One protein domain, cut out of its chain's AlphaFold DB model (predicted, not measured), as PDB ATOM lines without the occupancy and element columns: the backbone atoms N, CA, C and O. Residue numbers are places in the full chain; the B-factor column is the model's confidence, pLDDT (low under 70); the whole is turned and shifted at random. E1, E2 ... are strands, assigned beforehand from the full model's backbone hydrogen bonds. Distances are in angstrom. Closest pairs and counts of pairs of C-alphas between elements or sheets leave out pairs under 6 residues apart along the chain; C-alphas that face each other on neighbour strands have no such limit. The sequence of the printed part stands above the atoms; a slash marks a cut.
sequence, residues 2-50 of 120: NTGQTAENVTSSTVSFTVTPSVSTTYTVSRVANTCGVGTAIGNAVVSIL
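Overview. This is residues 2 to 50 of the 120 residues of an uncharacterized protein of Cytophagaceae bacterium (UniProt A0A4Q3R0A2). With little regular structure, this is a long, narrow double strand, E1 beside E4 towards one end and the hairpin E2 and E3 at the other, with a long loop, residues 2 to 24, folded out and back alongside. The printed part has 49 residues, no named helix and four named strands, E1 to E4 in order, 14 residues in two antiparallel two-stranded sheets: all strand. It is loose, with a radius of gyration of the C-alphas of 12.6 A, and a rod of 42 by 18 by 17 A.

Along the chain. E1, residues 25 to 28, begins at C-alpha 25 (252.779, 199.032, 260.217) and is 9.7 A long. E4, residues 44 to 47, is 9.8 A long and ends at C-alpha 47 (253.459, 197.245, 255.128). E2 is residues 32 to 34, 7.2 A; E3 is residues 37 to 39, 6.5 A.

Arrangement. E1 and E4 are antiparallel at 162 degrees, with N 27 and O 45 2.8 A apart, within hydrogen-bond range. E2 and E3, a hairpin, are antiparallel at 153 degrees, with N 39 and O 32 at 2.8 A, within that range. E1 and E2 are apart, as are E3 and E4.

Size, cuts and confidence. The farthest C-alphas, of Cys 36 and Leu 50, are 42.0 A apart. The printed part has no cut, and its three links between strands are tight. Residues 2 to 4 have pLDDT under 70.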
ATOM      1  N   ASN A   2     255.474 206.426 262.307       49.41
ATOM      2  CA  ASN A   2     254.663 206.880 261.181       49.41
ATOM      3  C   ASN A   2     253.768 208.057 261.599       49.41
ATOM      4  O   ASN A   2     252.799 207.887 262.333       49.41
ATOM      5  N   THR A   3     254.138 209.240 261.129       55.59
ATOM      6  CA  THR A   3     253.388 210.496 261.166       55.59
ATOM      7  C   THR A   3     252.283 210.430 260.109       55.59
ATOM      8  O   THR A   3     252.594 210.342 258.922       55.59
ATOM      9  N   GLY A   4     251.010 210.401 260.518       66.50
ATOM     10  CA  GLY A   4     249.870 210.365 259.592       66.50
ATOM     11  C   GLY A   4     249.975 211.432 258.494       66.50
ATOM     12  O   GLY A   4     250.432 212.542 258.757       66.50
ATOM     13  N   GLN A   5     249.585 211.080 257.268       76.62
ATOM     14  CA  GLN A   5     249.577 212.001 256.130       76.62
ATOM     15  C   GLN A   5     248.147 212.413 255.804       76.62
ATOM     16  O   GLN A   5     247.227 211.596 255.862       76.62
ATOM     17  N   THR A   6     247.973 213.686 255.469       81.94
ATOM     18  CA  THR A   6     246.703 214.266 255.035       81.94
ATOM     19  C   THR A   6     246.877 214.850 253.640       81.94
ATOM     20  O   THR A   6     247.937 215.370 253.297       81.94
ATOM     21  N   ALA A   7     245.838 214.741 252.815       79.94
ATOM     22  CA  ALA A   7     245.742 215.448 251.545       79.94
ATOM     23  C   ALA A   7     244.478 216.307 251.570       79.94
ATOM     24  O   ALA A   7     243.423 215.849 252.008       79.94
ATOM     25  N   GLU A   8     244.592 217.545 251.100       82.38
ATOM     26  CA  GLU A   8     243.512 218.532 251.065       82.38
ATOM     27  C   GLU A   8     243.299 219.017 249.630       82.38
ATOM     28  O   GLU A   8     244.210 218.946 248.808       82.38
ATOM     29  N   ASN A   9     242.097 219.515 249.322       77.19
ATOM     30  CA  ASN A   9     241.743 220.043 247.993       77.19
ATOM     31  C   ASN A   9     241.981 219.045 246.844       77.19
ATOM     32  O   ASN A   9     242.342 219.413 245.728       77.19
ATOM     33  N   VAL A  10     241.769 217.761 247.130       74.75
ATOM     34  CA  VAL A  10     241.905 216.676 246.163       74.75
ATOM     35  C   VAL A  10     240.789 216.780 245.122       74.75
ATOM     36  O   VAL A  10     239.622 216.545 245.427       74.75
ATOM     37  N   THR A  11     241.153 217.100 243.883       71.81
ATOM     38  CA  THR A  11     240.238 217.131 242.726       71.81
ATOM     39  C   THR A  11     240.339 215.879 241.846       71.81
ATOM     40  O   THR A  11     239.521 215.687 240.950       71.81
ATOM     41  N   SER A  12     241.325 215.015 242.111       75.00
ATOM     42  CA  SER A  12     241.551 213.741 241.420       75.00
ATOM     43  C   SER A  12     240.926 212.575 242.184       75.00
ATOM     44  O   SER A  12     240.973 212.528 243.411       75.00
ATOM     45  N   SER A  13     240.408 211.579 241.466       71.50
ATOM     46  CA  SER A  13     239.901 210.333 242.059       71.50
ATOM     47  C   SER A  13     240.998 209.458 242.679       71.50
ATOM     48  O   SER A  13     240.691 208.537 243.430       71.50
ATOM     49  N   THR A  14     242.272 209.735 242.380       80.19
ATOM     50  CA  THR A  14     243.428 208.992 242.900       80.19
ATOM     51  C   THR A  14     244.378 209.924 243.649       80.19
ATOM     52  O   THR A  14     244.790 210.954 243.113       80.19
ATOM     53  N   VAL A  15     244.757 209.531 244.870       81.56
ATOM     54  CA  VAL A  15     245.731 210.215 245.739       81.56
ATOM     55  C   VAL A  15     246.759 209.199 246.215       81.56
ATOM     56  O   VAL A  15     246.404 208.070 246.555       81.56
ATOM     57  N   SER A  16     248.032 209.585 246.250       83.50
ATOM     58  CA  SER A  16     249.126 208.722 246.698       83.50
ATOM     59  C   SER A  16     249.888 209.363 247.851       83.50
ATOM     60  O   SER A  16     250.114 210.569 247.860       83.50
ATOM     61  N   PHE A  17     250.303 208.528 248.801       83.06
ATOM     62  CA  PHE A  17     251.083 208.906 249.976       83.06
ATOM     63  C   PHE A  17     252.355 208.062 250.006       83.06
ATOM     64  O   PHE A  17     252.295 206.845 249.820       83.06
ATOM     65  N   THR A  18     253.507 208.683 250.246       83.75
ATOM     66  CA  THR A  18     254.780 207.959 250.367       83.75
ATOM     67  C   THR A  18     255.076 207.710 251.834       83.75
ATOM     68  O   THR A  18     255.225 208.654 252.603       83.75
ATOM     69  N   VAL A  19     255.188 206.442 252.228       84.19
ATOM     70  CA  VAL A  19     255.451 206.042 253.615       84.19
ATOM     71  C   VAL A  19     256.762 205.263 253.705       84.19
ATOM     72  O   VAL A  19     257.079 204.470 252.824       84.19
ATOM     73  N   THR A  20     257.526 205.477 254.776       83.25
ATOM     74  CA  THR A  20     258.806 204.788 255.031       83.25
ATOM     75  C   THR A  20     258.825 204.198 256.448       83.25
ATOM     76  O   THR A  20     259.555 204.685 257.319       83.25
ATOM     77  N   PRO A  21     257.969 203.203 256.745       81.56
ATOM     78  CA  PRO A  21     257.918 202.606 258.073       81.56
ATOM     79  C   PRO A  21     259.209 201.840 258.387       81.56
ATOM     80  O   PRO A  21     259.716 201.087 257.563       81.56
ATOM     81  N   SER A  22     259.719 201.991 259.610       76.06
ATOM     82  CA  SER A  22     260.864 201.209 260.117       76.06
ATOM     83  C   SER A  22     260.446 199.889 260.777       76.06
ATOM     84  O   SER A  22     261.291 199.071 261.119       76.06
ATOM     85  N   VAL A  23     259.143 199.702 261.000       78.81
ATOM     86  CA  VAL A  23     258.534 198.533 261.650       78.81
ATOM     87  C   VAL A  23     257.253 198.203 260.894       78.81
ATOM     88  O   VAL A  23     256.593 199.123 260.408       78.81
ATOM     89  N   SER A  24     256.889 196.919 260.805       84.38
ATOM     90  CA  SER A  24     255.620 196.489 260.209       84.38
ATOM     91  C   SER A  24     254.464 197.325 260.743       84.38
ATOM     92  O   SER A  24     254.220 197.356 261.948       84.38
ATOM     93  N   THR A  25     253.795 198.046 259.852       85.88
ATOM     94  CA  THR A  25     252.779 199.032 260.217       85.88
ATOM     95  C   THR A  25     251.566 198.844 259.323       85.88
ATOM     96  O   THR A  25     251.682 198.756 258.098       85.88
ATOM     97  N   THR A  26     250.394 198.812 259.949       88.00
ATOM     98  CA  THR A  26     249.111 198.847 259.251       88.00
ATOM     99  C   THR A  26     248.648 200.289 259.157       88.00
ATOM    100  O   THR A  26     248.459 200.961 260.169       88.00
ATOM    101  N   TYR A  27     248.452 200.752 257.933       86.81
ATOM    102  CA  TYR A  27     247.908 202.061 257.622       86.81
ATOM    103  C   TYR A  27     246.410 201.929 257.410       86.81
ATOM    104  O   TYR A  27     245.968 201.033 256.692       86.81
ATOM    105  N   THR A  28     245.633 202.814 258.020       88.25
ATOM    106  CA  THR A  28     244.180 202.872 257.853       88.25
ATOM    107  C   THR A  28     243.776 204.236 257.325       88.25
ATOM    108  O   THR A  28     244.412 205.252 257.617       88.25
ATOM    109  N   VAL A  29     242.700 204.268 256.541       87.56
ATOM    110  CA  VAL A  29     242.071 205.536 256.169       87.56
ATOM    111  C   VAL A  29     241.295 206.036 257.384       87.56
ATOM    112  O   VAL A  29     240.302 205.430 257.777       87.56
ATOM    113  N   SER A  30     241.759 207.119 258.003       87.06
ATOM    114  CA  SER A  30     241.146 207.651 259.226       87.06
ATOM    115  C   SER A  30     239.924 208.523 258.947       87.06
ATOM    116  O   SER A  30     238.968 208.514 259.719       87.06
ATOM    117  N   ARG A  31     239.945 209.296 257.855       86.06
ATOM    118  CA  ARG A  31     238.863 210.215 257.500       86.06
ATOM    119  C   ARG A  31     238.885 210.560 256.018       86.06
ATOM    120  O   ARG A  31     239.942 210.828 255.456       86.06
ATOM    121  N   VAL A  32     237.698 210.638 255.428       86.50
ATOM    122  CA  VAL A  32     237.464 211.230 254.108       86.50
ATOM    123  C   VAL A  32     236.360 212.265 254.277       86.50
ATOM    124  O   VAL A  32     235.294 211.948 254.794       86.50
ATOM    125  N   ALA A  33     236.609 213.518 253.908       86.31
ATOM    126  CA  ALA A  33     235.616 214.578 254.035       86.31
ATOM    127  C   ALA A  33     235.817 215.650 252.967       86.31
ATOM    128  O   ALA A  33     236.936 215.882 252.516       86.31
ATOM    129  N   ASN A  34     234.728 216.316 252.604       82.25
ATOM    130  CA  ASN A  34     234.720 217.498 251.756       82.25
ATOM    131  C   ASN A  34     233.734 218.534 252.324       82.25
ATOM    132  O   ASN A  34     233.176 218.358 253.408       82.25
ATOM    133  N   THR A  35     233.506 219.616 251.584       84.75
ATOM    134  CA  THR A  35     232.582 220.694 251.967       84.75
ATOM    135  C   THR A  35     231.126 220.232 252.097       84.75
ATOM    136  O   THR A  35     230.358 220.844 252.831       84.75
ATOM    137  N   CYS A  36     230.735 219.151 251.414       83.69
ATOM    138  CA  CYS A  36     229.381 218.596 251.453       83.69
ATOM    139  C   CYS A  36     229.164 217.605 252.610       83.69
ATOM    140  O   CYS A  36     228.023 217.236 252.875       83.69
ATOM    141  N   GLY A  37     230.225 217.159 253.296       86.06
ATOM    142  CA  GLY A  37     230.118 216.272 254.453       86.06
ATOM    143  C   GLY A  37     231.300 215.321 254.648       86.06
ATOM    144  O   GLY A  37     232.338 215.409 253.990       86.06
ATOM    145  N   VAL A  38     231.134 214.388 255.589       87.62
ATOM    146  CA  VAL A  38     232.093 213.308 255.862       87.62
ATOM    147  C   VAL A  38     231.646 212.055 255.111       87.62
ATOM    148  O   VAL A  38     230.506 211.623 255.254       87.62
ATOM    149  N   GLY A  39     232.540 211.489 254.305       83.06
ATOM    150  CA  GLY A  39     232.322 210.231 253.598       83.06
ATOM    151  C   GLY A  39     232.769 209.025 254.425       83.06
ATOM    152  O   GLY A  39     233.500 209.150 255.410       83.06
ATOM    153  N   THR A  40     232.354 207.835 254.004       85.12
ATOM    154  CA  THR A  40     232.770 206.588 254.648       85.12
ATOM    155  C   THR A  40     234.231 206.284 254.311       85.12
ATOM    156  O   THR A  40     234.572 206.045 253.155       85.12
ATOM    157  N   ALA A  41     235.100 206.281 255.322       84.88
ATOM    158  CA  ALA A  41     236.497 205.877 255.192       84.88
ATOM    159  C   ALA A  41     236.630 204.366 255.445       84.88
ATOM    160  O   ALA A  41     236.394 203.902 256.558       84.88
ATOM    161  N   ILE A  42     236.996 203.596 254.416       82.25
ATOM    162  CA  ILE A  42     237.232 202.148 254.517       82.25
ATOM    163  C   ILE A  42     238.519 201.820 253.765       82.25
ATOM    164  O   ILE A  42     238.727 202.295 252.652       82.25
ATOM    165  N   GLY A  43     239.368 200.990 254.363       84.31
ATOM    166  CA  GLY A  43     240.564 200.465 253.716       84.31
ATOM    167  C   GLY A  43     241.753 200.402 254.660       84.31
ATOM    168  O   GLY A  43     241.908 201.228 255.566       84.31
ATOM    169  N   ASN A  44     242.602 199.408 254.430       88.25
ATOM    170  CA  ASN A  44     243.891 199.293 255.080       88.25
ATOM    171  C   ASN A  44     244.982 198.952 254.059       88.25
ATOM    172  O   ASN A  44     244.721 198.384 253.001       88.25
ATOM    173  N   ALA A  45     246.212 199.325 254.389       86.69
ATOM    174  CA  ALA A  45     247.407 198.895 253.686       86.69
ATOM    175  C   ALA A  45     248.396 198.375 254.726       86.69
ATOM    176  O   ALA A  45     248.771 199.091 255.658       86.69
ATOM    177  N   VAL A  46     248.791 197.112 254.596       85.88
ATOM    178  CA  VAL A  46     249.751 196.487 255.506       85.88
ATOM    179  C   VAL A  46     251.125 196.556 254.863       85.88
ATOM    180  O   VAL A  46     251.358 195.940 253.825       85.88
ATOM    181  N   VAL A  47     252.043 197.285 255.494       85.50
ATOM    182  CA  VAL A  47     253.459 197.245 255.128       85.50
ATOM    183  C   VAL A  47     254.153 196.323 256.115       85.50
ATOM    184  O   VAL A  47     254.249 196.643 257.299       85.50
ATOM    185  N   SER A  48     254.608 195.166 255.636       81.88
ATOM    186  CA  SER A  48     255.328 194.189 256.452       81.88
ATOM    187  C   SER A  48     256.835 194.381 256.304       81.88
ATOM    188  O   SER A  48     257.376 194.277 255.205       81.88
ATOM    189  N   ILE A  49     257.509 194.654 257.417       82.50
ATOM    190  CA  ILE A  49     258.963 194.603 257.542       82.50
ATOM    191  C   ILE A  49     259.307 193.243 258.144       82.50
ATOM    192  O   ILE A  49     258.990 192.971 259.303       82.50
ATOM    193  N   LEU A  50     259.950 192.378 257.363       74.38
ATOM    194  CA  LEU A  50     260.440 191.105 257.879       74.38
ATOM    195  C   LEU A  50     261.721 191.369 258.689       74.38
ATOM    196  O   LEU A  50     262.715 191.811 258.103       74.38
TER     197      LEU A  50